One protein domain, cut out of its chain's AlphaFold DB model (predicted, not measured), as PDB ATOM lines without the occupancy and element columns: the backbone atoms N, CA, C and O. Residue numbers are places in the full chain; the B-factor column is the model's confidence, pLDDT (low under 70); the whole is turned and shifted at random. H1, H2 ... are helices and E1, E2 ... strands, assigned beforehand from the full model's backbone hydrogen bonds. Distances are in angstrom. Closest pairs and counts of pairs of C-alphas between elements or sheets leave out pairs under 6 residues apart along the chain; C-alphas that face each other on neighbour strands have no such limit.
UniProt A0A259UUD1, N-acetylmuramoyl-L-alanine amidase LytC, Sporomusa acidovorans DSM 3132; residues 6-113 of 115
ATOM      1  N   GLU A   6       3.803  38.433 -14.711       98.38
ATOM      2  CA  GLU A   6       4.263  39.240 -15.844       98.38
ATOM      3  C   GLU A   6       5.775  39.139 -15.999       98.38
ATOM      4  O   GLU A   6       6.508  38.929 -15.036       98.38
ATOM      5  N   THR A   7       6.257  39.337 -17.224       98.56
ATOM      6  CA  THR A   7       7.695  39.380 -17.495       98.56
ATOM      7  C   THR A   7       8.056  40.680 -18.202       98.56
ATOM      8  O   THR A   7       7.531  41.001 -19.271       98.56
ATOM      9  N   LEU A   8       8.961  41.441 -17.598       98.50
ATOM     10  CA  LEU A   8       9.430  42.730 -18.074       98.50
ATOM     11  C   LEU A   8      10.719  42.588 -18.882       98.50
ATOM     12  O   LEU A   8      11.597  41.797 -18.543       98.50
ATOM     13  N   TYR A   9      10.867  43.395 -19.925       98.31
ATOM     14  CA  TYR A   9      12.104  43.499 -20.698       98.31
ATOM     15  C   TYR A   9      12.394  44.957 -21.080       98.31
ATOM     16  O   TYR A   9      11.495  45.803 -21.094       98.31
ATOM     17  N   CYS A  10      13.658  45.256 -21.395       97.38
ATOM     18  CA  CYS A  10      14.053  46.580 -21.874       97.38
ATOM     19  C   CYS A  10      13.648  46.762 -23.342       97.38
ATOM     20  O   CYS A  10      13.918  45.889 -24.175       97.38
ATOM     21  N   ASP A  11      13.040  47.905 -23.668       94.00
ATOM     22  CA  ASP A  11      12.637  48.206 -25.041       94.00
ATOM     23  C   ASP A  11      13.822  48.143 -26.013       94.00
ATOM     24  O   ASP A  11      14.966  48.403 -25.638       94.00
ATOM     25  N   GLY A  12      13.559  47.742 -27.257       91.75
ATOM     26  CA  GLY A  12      14.594  47.542 -28.278       91.75
ATOM     27  C   GLY A  12      15.456  46.278 -28.112       91.75
ATOM     28  O   GLY A  12      16.110  45.861 -29.069       91.75
ATOM     29  N   SER A  13      15.426  45.594 -26.960       94.69
ATOM     30  CA  SER A  13      16.163  44.337 -26.773       94.69
ATOM     31  C   SER A  13      15.443  43.152 -27.422       94.69
ATOM     32  O   SER A  13      14.548  42.541 -26.835       94.69
ATOM     33  N   VAL A  14      15.858  42.773 -28.637       95.31
ATOM     34  CA  VAL A  14      15.277  41.631 -29.374       95.31
ATOM     35  C   VAL A  14      15.393  40.331 -28.576       95.31
ATOM     36  O   VAL A  14      14.410  39.609 -28.410       95.31
ATOM     37  N   ASN A  15      16.584  40.027 -28.054       96.12
ATOM     38  CA  ASN A  15      16.794  38.798 -27.290       96.12
ATOM     39  C   ASN A  15      16.216  38.883 -25.871       96.12
ATOM     40  O   ASN A  15      15.742  37.862 -25.380       96.12
ATOM     41  N   GLY A  16      16.166  40.070 -25.253       97.38
ATOM     42  CA  GLY A  16      15.451  40.277 -23.988       97.38
ATOM     43  C   GLY A  16      13.952  40.007 -24.130       97.38
ATOM     44  O   GLY A  16      13.388  39.242 -23.353       97.38
ATOM     45  N   LYS A  17      13.323  40.513 -25.200       97.75
ATOM     46  CA  LYS A  17      11.916  40.223 -25.528       97.75
ATOM     47  C   LYS A  17      11.670  38.732 -25.773       97.75
ATOM     48  O   LYS A  17      10.665  38.192 -25.318       97.75
ATOM     49  N   ARG A  18      12.573  38.051 -26.492       97.75
ATOM     50  CA  ARG A  18      12.470  36.598 -26.734       97.75
ATOM     51  C   ARG A  18      12.590  35.802 -25.438       97.75
ATOM     52  O   ARG A  18      11.781  34.905 -25.223       97.75
ATOM     53  N   LEU A  19      13.558  36.143 -24.584       98.12
ATOM     54  CA  LEU A  19      13.720  35.527 -23.269       98.12
ATOM     55  C   LEU A  19      12.452  35.708 -22.430       98.12
ATOM     56  O   LEU A  19      11.893  34.721 -21.957       98.12
ATOM     57  N   ALA A  20      11.956  36.943 -22.341       98.38
ATOM     58  CA  ALA A  20      10.749  37.276 -21.600       98.38
ATOM     59  C   ALA A  20       9.532  36.480 -22.097       98.38
ATOM     60  O   ALA A  20       8.811  35.889 -21.300       98.38
ATOM     61  N   GLY A  21       9.346  36.382 -23.418       98.50
ATOM     62  CA  GLY A  21       8.283  35.577 -24.025       98.50
ATOM     63  C   GLY A  21       8.389  34.083 -23.714       98.50
ATOM     64  O   GLY A  21       7.374  33.438 -23.452       98.50
ATOM     65  N   PHE A  22       9.601  33.519 -23.713       98.56
ATOM     66  CA  PHE A  22       9.795  32.120 -23.337       98.56
ATOM     67  C   PHE A  22       9.504  31.878 -21.858       98.56
ATOM     68  O   PHE A  22       8.847  30.886 -21.552       98.56
ATOM     69  N   LEU A  23       9.938  32.765 -20.959       98.62
ATOM     70  CA  LEU A  23       9.646  32.652 -19.529       98.62
ATOM     71  C   LEU A  23       8.143  32.778 -19.266       98.62
ATOM     72  O   LEU A  23       7.571  31.865 -18.678       98.62
ATOM     73  N   GLN A  24       7.495  33.826 -19.787       98.69
ATOM     74  CA  GLN A  24       6.053  34.040 -19.636       98.69
ATOM     75  C   GLN A  24       5.262  32.812 -20.096       98.69
ATOM     76  O   GLN A  24       4.443  32.286 -19.352       98.69
ATOM     77  N   GLY A  25       5.560  32.280 -21.286       98.56
ATOM     78  CA  GLY A  25       4.869  31.095 -21.795       98.56
ATOM     79  C   GLY A  25       5.070  29.846 -20.928       98.56
ATOM     80  O   GLY A  25       4.146  29.049 -20.785       98.56
ATOM     81  N   GLN A  26       6.255  29.659 -20.335       98.56
ATOM     82  CA  GLN A  26       6.502  28.540 -19.420       98.56
ATOM     83  C   GLN A  26       5.796  28.712 -18.071       98.56
ATOM     84  O   GLN A  26       5.319  27.716 -17.533       98.56
ATOM     85  N   LEU A  27       5.731  29.936 -17.542       98.50
ATOM     86  CA  LEU A  27       5.063  30.248 -16.277       98.50
ATOM     87  C   LEU A  27       3.547  30.081 -16.399       98.50
ATOM     88  O   LEU A  27       2.943  29.380 -15.595       98.50
ATOM     89  N   ILE A  28       2.940  30.626 -17.456       98.38
ATOM     90  CA  ILE A  28       1.506  30.446 -17.727       98.38
ATOM     91  C   ILE A  28       1.159  28.979 -17.984       98.38
ATOM     92  O   ILE A  28       0.104  28.508 -17.561       98.38
ATOM     93  N   GLY A  29       2.071  28.226 -18.603       97.75
ATOM     94  CA  GLY A  29       1.913  26.789 -18.824       97.75
ATOM     95  C   GLY A  29       1.858  25.935 -17.550       97.75
ATOM     96  O   GLY A  29       1.445  24.782 -17.645       97.75
ATOM     97  N   LEU A  30       2.237  26.465 -16.378       96.56
ATOM     98  CA  LEU A  30       2.030  25.779 -15.094       96.56
ATOM     99  C   LEU A  30       0.537  25.671 -14.733       96.56
ATOM    100  O   LEU A  30       0.146  24.757 -14.012       96.56
ATOM    101  N   GLY A  31      -0.300  26.572 -15.263       93.56
ATOM    102  CA  GLY A  31      -1.696  26.726 -14.856       93.56
ATOM    103  C   GLY A  31      -1.830  27.466 -13.520       93.56
ATOM    104  O   GLY A  31      -0.857  27.674 -12.809       93.56
ATOM    105  N   GLY A  32      -3.041  27.920 -13.181       92.25
ATOM    106  CA  GLY A  32      -3.322  28.536 -11.872       92.25
ATOM    107  C   GLY A  32      -2.778  29.957 -11.650       92.25
ATOM    108  O   GLY A  32      -2.902  30.474 -10.540       92.25
ATOM    109  N   LEU A  33      -2.214  30.599 -12.679       95.44
ATOM    110  CA  LEU A  33      -1.747  31.990 -12.656       95.44
ATOM    111  C   LEU A  33      -2.506  32.818 -13.697       95.44
ATOM    112  O   LEU A  33      -2.720  32.362 -14.820       95.44
ATOM    113  N   THR A  34      -2.865  34.054 -13.351       97.81
ATOM    114  CA  THR A  34      -3.384  35.022 -14.328       97.81
ATOM    115  C   THR A  34      -2.256  35.475 -15.261       97.81
ATOM    116  O   THR A  34      -1.201  35.908 -14.789       97.81
ATOM    117  N   ASP A  35      -2.482  35.427 -16.577       98.25
ATOM    118  CA  ASP A  35      -1.540  35.962 -17.565       98.25
ATOM    119  C   ASP A  35      -1.666  37.479 -17.687       98.25
ATOM    120  O   ASP A  35      -2.671  38.008 -18.163       98.25
ATOM    121  N   ARG A  36      -0.625  38.193 -17.261       98.38
ATOM    122  CA  ARG A  36      -0.537  39.653 -17.381       98.38
ATOM    123  C   ARG A  36       0.325  40.094 -18.564       98.38
ATOM    124  O   ARG A  36       0.417  41.296 -18.851       98.38
ATOM    125  N   GLY A  37       0.914  39.128 -19.265       98.31
ATOM    126  CA  GLY A  37       1.700  39.298 -20.470       98.31
ATOM    127  C   GLY A  37       3.079  39.908 -20.242       98.31
ATOM    128  O   GLY A  37       3.583  40.050 -19.127       98.31
ATOM    129  N   LEU A  38       3.695  40.287 -21.358       98.44
ATOM    130  CA  LEU A  38       4.973  40.984 -21.352       98.44
ATOM    131  C   LEU A  38       4.772  42.474 -21.091       98.44
ATOM    132  O   LEU A  38       3.831  43.075 -21.618       98.44
ATOM    133  N   LYS A  39       5.690  43.079 -20.339       97.88
ATOM    134  CA  LYS A  39       5.753  44.534 -20.160       97.88
ATOM    135  C   LYS A  39       7.093  45.069 -20.632       97.88
ATOM    136  O   LYS A  39       8.122  44.402 -20.542       97.88
ATOM    137  N   THR A  40       7.076  46.306 -21.094       96.69
ATOM    138  CA  THR A  40       8.289  47.019 -21.472       96.69
ATOM    139  C   THR A  40       8.612  48.030 -20.386       96.69
ATOM    140  O   THR A  40       7.789  48.896 -20.094       96.69
ATOM    141  N   ASN A  41       9.790  47.922 -19.781       93.62
ATOM    142  CA  ASN A  41      10.263  48.881 -18.787       93.62
ATOM    143  C   ASN A  41      11.803  48.882 -18.769       93.62
ATOM    144  O   ASN A  41      12.390  47.804 -18.646       93.62
ATOM    145  N   PRO A  42      12.485  50.037 -18.896       91.12
ATOM    146  CA  PRO A  42      13.945  50.118 -18.831       91.12
ATOM    147  C   PRO A  42      14.463  50.000 -17.387       91.12
ATOM    148  O   PRO A  42      15.103  50.910 -16.859       91.12
ATOM    149  N   LEU A  43      14.198  48.865 -16.739       96.12
ATOM    150  CA  LEU A  43      14.727  48.561 -15.414       96.12
ATOM    151  C   LEU A  43      16.253  48.555 -15.464       96.12
ATOM    152  O   LEU A  43      16.825  48.013 -16.413       96.12
ATOM    153  N   TYR A  44      16.905  49.082 -14.424       97.31
ATOM    154  CA  TYR A  44      18.365  49.202 -14.356       97.31
ATOM    155  C   TYR A  44      19.075  47.896 -14.752       97.31
ATOM    156  O   TYR A  44      19.913  47.888 -15.649       97.31
ATOM    157  N   VAL A  45      18.640  46.771 -14.176       97.06
ATOM    158  CA  VAL A  45      19.195  45.430 -14.434       97.06
ATOM    159  C   VAL A  45      18.976  44.931 -15.863       97.06
ATOM    160  O   VAL A  45      19.790  44.180 -16.383       97.06
ATOM    161  N   THR A  46      17.899  45.346 -16.531       96.69
ATOM    162  CA  THR A  46      17.639  44.958 -17.928       96.69
ATOM    163  C   THR A  46      18.305  45.890 -18.935       96.69
ATOM    164  O   THR A  46      18.565  45.478 -20.060       96.69
ATOM    165  N   LYS A  47      18.573  47.142 -18.542       96.06
ATOM    166  CA  LYS A  47      19.165  48.176 -19.394       96.06
ATOM    167  C   LYS A  47      20.692  48.139 -19.392       96.06
ATOM    168  O   LYS A  47      21.302  48.424 -20.413       96.06
ATOM    169  N   HIS A  48      21.297  47.809 -18.254       96.38
ATOM    170  CA  HIS A  48      22.748  47.845 -18.048       96.38
ATOM    171  C   HIS A  48      23.390  46.450 -18.051       96.38
ATOM    172  O   HIS A  48      24.426  46.247 -17.426       96.38
ATOM    173  N   THR A  49      22.775  45.490 -18.744       95.44
ATOM    174  CA  THR A  49      23.299  44.129 -18.907       95.44
ATOM    175  C   THR A  49      23.616  43.880 -20.378       95.44
ATOM    176  O   THR A  49      22.744  44.041 -21.229       95.44
ATOM    177  N   ASP A  50      24.843  43.442 -20.670       94.56
ATOM    178  CA  ASP A  50      25.312  43.185 -22.044       94.56
ATOM    179  C   ASP A  50      24.748  41.883 -22.651       94.56
ATOM    180  O   ASP A  50      24.766  41.674 -23.865       94.56
ATOM    181  N   ALA A  51      24.231  40.989 -21.807       94.62
ATOM    182  CA  ALA A  51      23.552  39.758 -22.202       94.62
ATOM    183  C   ALA A  51      22.026  39.964 -22.359       94.62
ATOM    184  O   ALA A  51      21.470  40.944 -21.862       94.62
ATOM    185  N   PRO A  52      21.292  39.032 -23.005       95.88
ATOM    186  CA  PRO A  52      19.829  39.055 -22.989       95.88
ATOM    187  C   PRO A  52      19.276  39.076 -21.555       95.88
ATOM    188  O   PRO A  52      19.569  38.173 -20.776       95.88
ATOM    189  N   ALA A  53      18.451  40.075 -21.229       97.44
ATOM    190  CA  ALA A  53      17.930  40.283 -19.878       97.44
ATOM    191  C   ALA A  53      16.413  40.537 -19.861       97.44
ATOM    192  O   ALA A  53      15.864  41.212 -20.737       97.44
ATOM    193  N   CYS A  54      15.749  40.008 -18.832       98.31
ATOM    194  CA  CYS A  54      14.352  40.261 -18.480       98.31
ATOM    195  C   CYS A  54      14.169  40.126 -16.957       98.31
ATOM    196  O   CYS A  54      15.001  39.503 -16.296       98.31
ATOM    197  N   LEU A  55      13.080  40.663 -16.408       98.50
ATOM    198  CA  LEU A  55      12.674  40.471 -15.013       98.50
ATOM    199  C   LEU A  55      11.327  39.744 -14.986       98.50
ATOM    200  O   LEU A  55      10.385  40.208 -15.618       98.50
ATOM    201  N   ALA A  56      11.234  38.616 -14.286       98.25
ATOM    202  CA  ALA A  56       9.983  37.877 -14.130       98.25
ATOM    203  C   ALA A  56       9.358  38.176 -12.763       98.25
ATOM    204  O   ALA A  56       9.949  37.861 -11.732       98.25
ATOM    205  N   GLU A  57       8.161  38.752 -12.767       97.94
ATOM    206  CA  GLU A  57       7.313  38.912 -11.588       97.94
ATOM    207  C   GLU A  57       6.440  37.657 -11.475       97.94
ATOM    208  O   GLU A  57       5.496  37.460 -12.247       97.94
ATOM    209  N   LEU A  58       6.801  36.750 -10.563       97.88
ATOM    210  CA  LEU A  58       6.220  35.402 -10.522       97.88
ATOM    211  C   LEU A  58       4.772  35.388 -10.025       97.88
ATOM    212  O   LEU A  58       3.945  34.677 -10.587       97.88
ATOM    213  N   ALA A  59       4.480  36.148  -8.970       97.75
ATOM    214  CA  ALA A  59       3.144  36.305  -8.402       97.75
ATOM    215  C   ALA A  59       3.110  37.512  -7.444       97.75
ATOM    216  O   ALA A  59       4.155  38.064  -7.092       97.75
ATOM    217  N   PHE A  60       1.925  37.910  -6.975       97.88
ATOM    218  CA  PHE A  60       1.775  39.045  -6.058       97.88
ATOM    219  C   PHE A  60       1.776  38.601  -4.591       97.88
ATOM    220  O   PHE A  60       0.798  38.032  -4.119       97.88
ATOM    221  N   ILE A  61       2.808  38.961  -3.820       97.19
ATOM    222  CA  ILE A  61       2.851  38.674  -2.369       97.19
ATOM    223  C   ILE A  61       1.731  39.372  -1.575       97.19
ATOM    224  O   ILE A  61       1.370  38.947  -0.484       97.19
ATOM    225  N   SER A  62       1.158  40.448  -2.122       97.44
ATOM    226  CA  SER A  62       0.025  41.170  -1.532       97.44
ATOM    227  C   SER A  62      -1.330  40.501  -1.782       97.44
ATOM    228  O   SER A  62      -2.330  40.926  -1.205       97.44
ATOM    229  N   ASN A  63      -1.385  39.477  -2.636       97.81
ATOM    230  CA  ASN A  63      -2.571  38.664  -2.862       97.81
ATOM    231  C   ASN A  63      -2.419  37.333  -2.103       97.81
ATOM    232  O   ASN A  63      -1.441  36.631  -2.342       97.81
ATOM    233  N   PRO A  64      -3.359  36.958  -1.214       97.44
ATOM    234  CA  PRO A  64      -3.232  35.747  -0.398       97.44
ATOM    235  C   PRO A  64      -3.059  34.448  -1.201       97.44
ATOM    236  O   PRO A  64      -2.244  33.609  -0.825       97.44
ATOM    237  N   ASP A  65      -3.772  34.297  -2.321       96.75
ATOM    238  CA  ASP A  65      -3.716  33.083  -3.146       96.75
ATOM    239  C   ASP A  65      -2.384  32.955  -3.887       96.75
ATOM    240  O   ASP A  65      -1.902  31.849  -4.134       96.75
ATOM    241  N   ASP A  66      -1.792  34.076  -4.288       97.75
ATOM    242  CA  ASP A  66      -0.473  34.118  -4.916       97.75
ATOM    243  C   ASP A  66       0.643  33.984  -3.876       97.75
ATOM    244  O   ASP A  66       1.588  33.229  -4.091       97.75
ATOM    245  N   ALA A  67       0.512  34.635  -2.719       98.00
ATOM    246  CA  ALA A  67       1.436  34.498  -1.598       98.00
ATOM    247  C   ALA A  67       1.532  33.044  -1.110       98.00
ATOM    248  O   ALA A  67       2.633  32.567  -0.838       98.00
ATOM    249  N   ALA A  68       0.408  32.320  -1.071       98.06
ATOM    250  CA  ALA A  68       0.390  30.894  -0.756       98.06
ATOM    251  C   ALA A  68       1.232  30.076  -1.750       98.06
ATOM    252  O   ALA A  68       2.038  29.253  -1.326       98.06
ATOM    253  N   LYS A  69       1.125  30.351  -3.060       97.88
ATOM    254  CA  LYS A  69       1.972  29.707  -4.083       97.88
ATOM    255  C   LYS A  69       3.443  30.092  -3.923       97.88
ATOM    256  O   LYS A  69       4.312  29.240  -4.038       97.88
ATOM    257  N   LEU A  70       3.743  31.360  -3.640       97.88
ATOM    258  CA  LEU A  70       5.123  31.822  -3.434       97.88
ATOM    259  C   LEU A  70       5.788  31.162  -2.216       97.88
ATOM    260  O   LEU A  70       7.001  30.961  -2.224       97.88
ATOM    261  N   GLY A  71       5.010  30.829  -1.183       97.88
ATOM    262  CA  GLY A  71       5.482  30.140   0.019       97.88
ATOM    263  C   GLY A  71       5.514  28.610  -0.074       97.88
ATOM    264  O   GLY A  71       6.112  27.977   0.791       97.88
ATOM    265  N   ASP A  72       4.891  28.013  -1.092       98.31
ATOM    266  CA  ASP A  72       4.800  26.559  -1.256       98.31
ATOM    267  C   ASP A  72       6.050  26.001  -1.975       98.31
ATOM    268  O   ASP A  72       6.313  26.368  -3.127       98.31
ATOM    269  N   PRO A  73       6.814  25.078  -1.354       98.62
ATOM    270  CA  PRO A  73       7.996  24.469  -1.969       98.62
ATOM    271  C   PRO A  73       7.733  23.787  -3.319       98.62
ATOM    272  O   PRO A  73       8.601  23.789  -4.193       98.62
ATOM    273  N   VAL A  74       6.543  23.212  -3.518       98.38
ATOM    274  CA  VAL A  74       6.164  22.561  -4.780       98.38
ATOM    275  C   VAL A  74       6.035  23.600  -5.890       98.38
ATOM    276  O   VAL A  74       6.543  23.403  -6.993       98.38
ATOM    277  N   TRP A  75       5.399  24.734  -5.598       98.25
ATOM    278  CA  TRP A  75       5.289  25.845  -6.541       98.25
ATOM    279  C   TRP A  75       6.642  26.491  -6.828       98.25
ATOM    280  O   TRP A  75       6.935  26.795  -7.983       98.25
ATOM    281  N   GLN A  76       7.502  26.640  -5.821       98.56
ATOM    282  CA  GLN A  76       8.865  27.139  -6.011       98.56
ATOM    283  C   GLN A  76       9.673  26.262  -6.982       98.56
ATOM    284  O   GLN A  76      10.311  26.792  -7.895       98.56
ATOM    285  N   ASP A  77       9.601  24.930  -6.854       98.75
ATOM    286  CA  ASP A  77      10.235  24.002  -7.804       98.75
ATOM    287  C   ASP A  77       9.630  24.131  -9.214       98.75
ATOM    288  O   ASP A  77      10.356  24.184 -10.212       98.75
ATOM    289  N   GLN A  78       8.306  24.273  -9.326       98.50
ATOM    290  CA  GLN A  78       7.644  24.490 -10.614       98.50
ATOM    291  C   GLN A  78       8.077  25.800 -11.289       98.50
ATOM    292  O   GLN A  78       8.393  25.786 -12.487       98.50
ATOM    293  N   PHE A  79       8.159  26.904 -10.540       98.62
ATOM    294  CA  PHE A  79       8.670  28.184 -11.030       98.62
ATOM    295  C   PHE A  79      10.121  28.060 -11.495       98.62
ATOM    296  O   PHE A  79      10.439  28.452 -12.621       98.62
ATOM    297  N   ALA A  80      10.988  27.448 -10.685       98.69
ATOM    298  CA  ALA A  80      12.390  27.239 -11.031       98.69
ATOM    299  C   ALA A  80      12.538  26.437 -12.336       98.69
ATOM    300  O   ALA A  80      13.280  26.835 -13.239       98.69
ATOM    301  N   ARG A  81      11.773  25.348 -12.493       98.69
ATOM    302  CA  ARG A  81      11.765  24.551 -13.728       98.69
ATOM    303  C   ARG A  81      11.227  25.328 -14.927       98.69
ATOM    304  O   ARG A  81      11.760  25.176 -16.026       98.69
ATOM    305  N   ALA A  82      10.180  26.134 -14.753       98.56
ATOM    306  CA  ALA A  82       9.626  26.966 -15.820       98.56
ATOM    307  C   ALA A  82      10.651  27.996 -16.318       98.56
ATOM    308  O   ALA A  82      10.875  28.104 -17.527       98.56
ATOM    309  N   ILE A  83      11.337  28.671 -15.393       98.69
ATOM    310  CA  ILE A  83      12.417  29.614 -15.701       98.69
ATOM    311  C   ILE A  83      13.556  28.898 -16.432       98.69
ATOM    312  O   ILE A  83      13.967  29.342 -17.506       98.69
ATOM    313  N   ALA A  84      14.014  27.754 -15.913       98.62
ATOM    314  CA  ALA A  84      15.080  26.968 -16.530       98.62
ATOM    315  C   ALA A  84      14.736  26.576 -17.976       98.62
ATOM    316  O   ALA A  84      15.525  26.823 -18.887       98.62
ATOM    317  N   ARG A  85      13.523  26.057 -18.224       98.44
ATOM    318  CA  ARG A  85      13.050  25.733 -19.583       98.44
ATOM    319  C   ARG A  85      13.025  26.959 -20.494       98.44
ATOM    320  O   ARG A  85      13.402  26.854 -21.663       98.44
ATOM    321  N   GLY A  86      12.598  28.110 -19.979       98.06
ATOM    322  CA  GLY A  86      12.573  29.368 -20.723       98.06
ATOM    323  C   GLY A  86      13.970  29.824 -21.159       98.06
ATOM    324  O   GLY A  86      14.181  30.142 -22.333       98.06
ATOM    325  N   VAL A  87      14.947  29.760 -20.249       97.94
ATOM    326  CA  VAL A  87      16.360  30.061 -20.531       97.94
ATOM    327  C   VAL A  87      16.944  29.070 -21.541       97.94
ATOM    328  O   VAL A  87      17.512  29.486 -22.552       97.94
ATOM    329  N   THR A  88      16.756  27.761 -21.336       97.50
ATOM    330  CA  THR A  88      17.221  26.725 -22.274       97.50
ATOM    331  C   THR A  88      16.661  26.954 -23.676       97.50
ATOM    332  O   THR A  88      17.390  26.860 -24.664       97.50
ATOM    333  N   ARG A  89      15.380  27.325 -23.784       96.25
ATOM    334  CA  ARG A  89      14.745  27.612 -25.072       96.25
ATOM    335  C   ARG A  89      15.392  28.793 -25.788       96.25
ATOM    336  O   ARG A  89      15.570  28.715 -27.006       96.25
ATOM    337  N   LEU A  90      15.785  29.847 -25.067       95.94
ATOM    338  CA  LEU A  90      16.552  30.943 -25.661       95.94
ATOM    339  C   LEU A  90      17.875  30.429 -26.233       95.94
ATOM    340  O   LEU A  90      18.133  30.643 -27.418       95.94
ATOM    341  N   LEU A  91      18.664  29.718 -25.425       93.94
ATOM    342  CA  LEU A  91      19.984  29.213 -25.811       93.94
ATOM    343  C   LEU A  91      19.909  28.312 -27.054       93.94
ATOM    344  O   LEU A  91      20.640  28.529 -28.019       93.94
ATOM    345  N   CYS A  92      18.953  27.378 -27.092       91.12
ATOM    346  CA  CYS A  92      18.717  26.518 -28.256       91.12
ATOM    347  C   CYS A  92      18.219  27.286 -29.492       91.12
ATOM    348  O   CYS A  92      18.426  26.857 -30.627       91.12
ATOM    349  N   SER A  93      17.522  28.410 -29.304       87.56
ATOM    350  CA  SER A  93      17.028  29.225 -30.418       87.56
ATOM    351  C   SER A  93      18.112  30.099 -31.053       87.56
ATOM    352  O   SER A  93      17.991  30.444 -32.229       87.56
ATOM    353  N   VAL A  94      19.145  30.458 -30.284       77.31
ATOM    354  CA  VAL A  94      20.308  31.230 -30.743       77.31
ATOM    355  C   VAL A  94      21.346  30.312 -31.399       77.31
ATOM    356  O   VAL A  94      22.007  30.727 -32.344       77.31
ATOM    357  N   SER A  95      21.446  29.050 -30.971       67.62
ATOM    358  CA  SER A  95      22.460  28.099 -31.448       67.62
ATOM    359  C   SER A  95      22.168  27.417 -32.792       67.62
ATOM    360  O   SER A  95      22.957  26.572 -33.213       67.62
ATOM    361  N   LYS A  96      21.079  27.755 -33.504       55.09
ATOM    362  CA  LYS A  96      20.837  27.189 -34.845       55.09
ATOM    363  C   LYS A  96      21.989  27.587 -35.779       55.09
ATOM    364  O   LYS A  96      22.137  28.775 -36.070       55.09
ATOM    365  N   PRO A  97      22.797  26.633 -36.277       49.84
ATOM    366  CA  PRO A  97      24.000  26.970 -37.009       49.84
ATOM    367  C   PRO A  97      23.626  27.529 -38.380       49.84
ATOM    368  O   PRO A  97      23.110  26.827 -39.252       49.84
ATOM    369  N   THR A  98      23.980  28.793 -38.596       55.66
ATOM    370  CA  THR A  98      23.995  29.488 -39.893       55.66
ATOM    371  C   THR A  98      24.717  28.670 -40.981       55.66
ATOM    372  O   THR A  98      24.438  28.810 -42.173       55.66
ATOM    373  N   LEU A  99      25.598  27.749 -40.574       53.78
ATOM    374  CA  LEU A  99      26.360  26.855 -41.444       53.78
ATOM    375  C   LEU A  99      25.497  25.858 -42.232       53.78
ATOM    376  O   LEU A  99      25.856  25.543 -43.364       53.78
ATOM    377  N   PHE A 100      24.344  25.409 -41.719       56.53
ATOM    378  CA  PHE A 100      23.500  24.464 -42.468       56.53
ATOM    379  C   PHE A 100      22.838  25.136 -43.685       56.53
ATOM    380  O   PHE A 100      22.841  24.592 -44.789       56.53
ATOM    381  N   ASN A 101      22.364  26.377 -43.522       54.44
ATOM    382  CA  ASN A 101      21.745  27.144 -44.607       54.44
ATOM    383  C   ASN A 101      22.770  27.664 -45.631       54.44
ATOM    384  O   ASN A 101      22.475  27.675 -46.829       54.44
ATOM    385  N   LEU A 102      23.987  28.039 -45.207       58.38
ATOM    386  CA  LEU A 102      25.053  28.411 -46.149       58.38
ATOM    387  C   LEU A 102      25.587  27.209 -46.938       58.38
ATOM    388  O   LEU A 102      25.819  27.342 -48.141       58.38
ATOM    389  N   ALA A 103      25.759  26.044 -46.307       60.34
ATOM    390  CA  ALA A 103      26.230  24.844 -46.996       60.34
ATOM    391  C   ALA A 103      25.212  24.371 -48.047       60.34
ATOM    392  O   ALA A 103      25.566  24.190 -49.213       60.34
ATOM    393  N   TYR A 104      23.929  24.277 -47.684       58.62
ATOM    394  CA  TYR A 104      22.884  23.830 -48.609       58.62
ATOM    395  C   TYR A 104      22.634  24.832 -49.754       58.62
ATOM    396  O   TYR A 104      22.495  24.442 -50.917       58.62
ATOM    397  N   GLY A 105      22.663  26.141 -49.466       56.59
ATOM    398  CA  GLY A 105      22.521  27.196 -50.477       56.59
ATOM    399  C   GLY A 105      23.711  27.316 -51.441       56.59
ATOM    400  O   GLY A 105      23.540  27.733 -52.590       56.59
ATOM    401  N   ARG A 106      24.920  26.930 -51.011       58.19
ATOM    402  CA  ARG A 106      26.133  26.921 -51.850       58.19
ATOM    403  C   ARG A 106      26.218  25.664 -52.725       58.19
ATOM    404  O   ARG A 106      26.675  25.763 -53.861       58.19
ATOM    405  N   ILE A 107      25.694  24.529 -52.253       57.72
ATOM    406  CA  ILE A 107      25.574  23.288 -53.039       57.72
ATOM    407  C   ILE A 107      24.561  23.459 -54.182       57.72
ATOM    408  O   ILE A 107      24.897  23.174 -55.329       57.72
ATOM    409  N   LYS A 108      23.370  24.027 -53.930       57.62
ATOM    410  CA  LYS A 108      22.376  24.260 -55.001       57.62
ATOM    411  C   LYS A 108      22.860  25.208 -56.105       57.62
ATOM    412  O   LYS A 108      22.514  25.002 -57.264       57.62
ATOM    413  N   ARG A 109      23.684  26.213 -55.781       56.09
ATOM    414  CA  ARG A 109      24.271  27.107 -56.796       56.09
ATOM    415  C   ARG A 109      25.310  26.418 -57.678       56.09
ATOM    416  O   ARG A 109      25.380  26.745 -58.852       56.09
ATOM    417  N   LYS A 110      26.074  25.455 -57.157       57.28
ATOM    418  CA  LYS A 110      27.066  24.716 -57.956       57.28
ATOM    419  C   LYS A 110      26.424  23.743 -58.950       57.28
ATOM    420  O   LYS A 110      26.946  23.581 -60.042       57.28
ATOM    421  N   VAL A 111      25.289  23.137 -58.596       58.44
ATOM    422  CA  VAL A 111      24.582  22.173 -59.465       58.44
ATOM    423  C   VAL A 111      23.837  22.865 -60.618       58.44
ATOM    424  O   VAL A 111      23.686  22.282 -61.683       58.44
ATOM    425  N   ASN A 112      23.431  24.130 -60.454       52.00
ATOM    426  CA  ASN A 112      22.721  24.896 -61.489       52.00
ATOM    427  C   ASN A 112      23.634  25.611 -62.507       52.00
ATOM    428  O   ASN A 112      23.127  26.324 -63.361       52.00
ATOM    429  N   ILE A 113      24.958  25.448 -62.407       55.50
ATOM    430  CA  ILE A 113      25.949  26.011 -63.350       55.50
ATOM    431  C   ILE A 113      26.423  24.933 -64.354       55.50
ATOM    432  O   ILE A 113      27.229  25.206 -65.233       55.50
TER     433      ILE A 113
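Overview. This is residues 6 to 113 of the 115 residues of the protein "N-acetylmuramoyl-L-alanine amidase LytC" of Sporomusa acidovorans DSM 3132 (UniProt A0A259UUD1). A small three-strand sheet has H1 packed over one face, and the long helix H4 packs on H1. H3 makes a corner with H4's first turns, and residues 95 to 113, with H5, stick out beyond its other end as an arm that makes the length. The printed part has 108 residues, mostly helix, with five named helices and three named strands in the order E1 H1 E2 H2 E3 H3 H4 H5; the sheet, E2 E1 E3, is mixed. The whole is loose, with a radius of gyration of the C-alphas of 18.8 A and spans of 70 by 29 by 19 A.

Arrangement. E1, residues 6 to 9, is the inner strand. H1, residues 14 to 28, is on the sheet at a height of 7.9 A, in two layers, helix over one face. E2, residues 35 to 40, is parallel to E1, with N 39 and O 7 3.0 A apart; E1, H1, E2 form a strand-helix-strand unit, parallel neighbours joined through a helix, its crossover right-handed. H2, residues 44 to 47, only grazes the sheet. E3, residues 54 to 57, is antiparallel to E1, with N 8 and O 55 2.7 A apart. H3, residues 64 to 71, and H4, residues 73 to 94, only just touch, only at the corner, with 3 pairs of C-alphas within 8 A, the closest Lys 69 and Trp 75, 5.7 A. H4 touches H1, closest C-alphas Leu 23 and Gly 86, 4.6 A, opposite ways at a shallow tilt of 34 degrees, only just short of steep. H5, residues 98 to 111, is apart from H4. Every O i to N i+4 pair is within hydrogen-bond range in H1 and H4, 3 of 4 in H3 and 9 of 10 in H5; H2 is too short for one.

Along the chain. E1 begins at C-alpha 6 (4.263, 39.240, -15.844). From first to last C-alpha H1 measures 21.2 A, H4 32.0 A and H5 20.9 A, ending at C-alpha 111 (24.582, 22.173, -59.465).

Size, cuts and confidence. The C-alphas farthest apart, Pro 64 and Ile 113, are 70.1 A apart. The printed part has no cut and no long link. Residues 95 to 113 have pLDDT under 70.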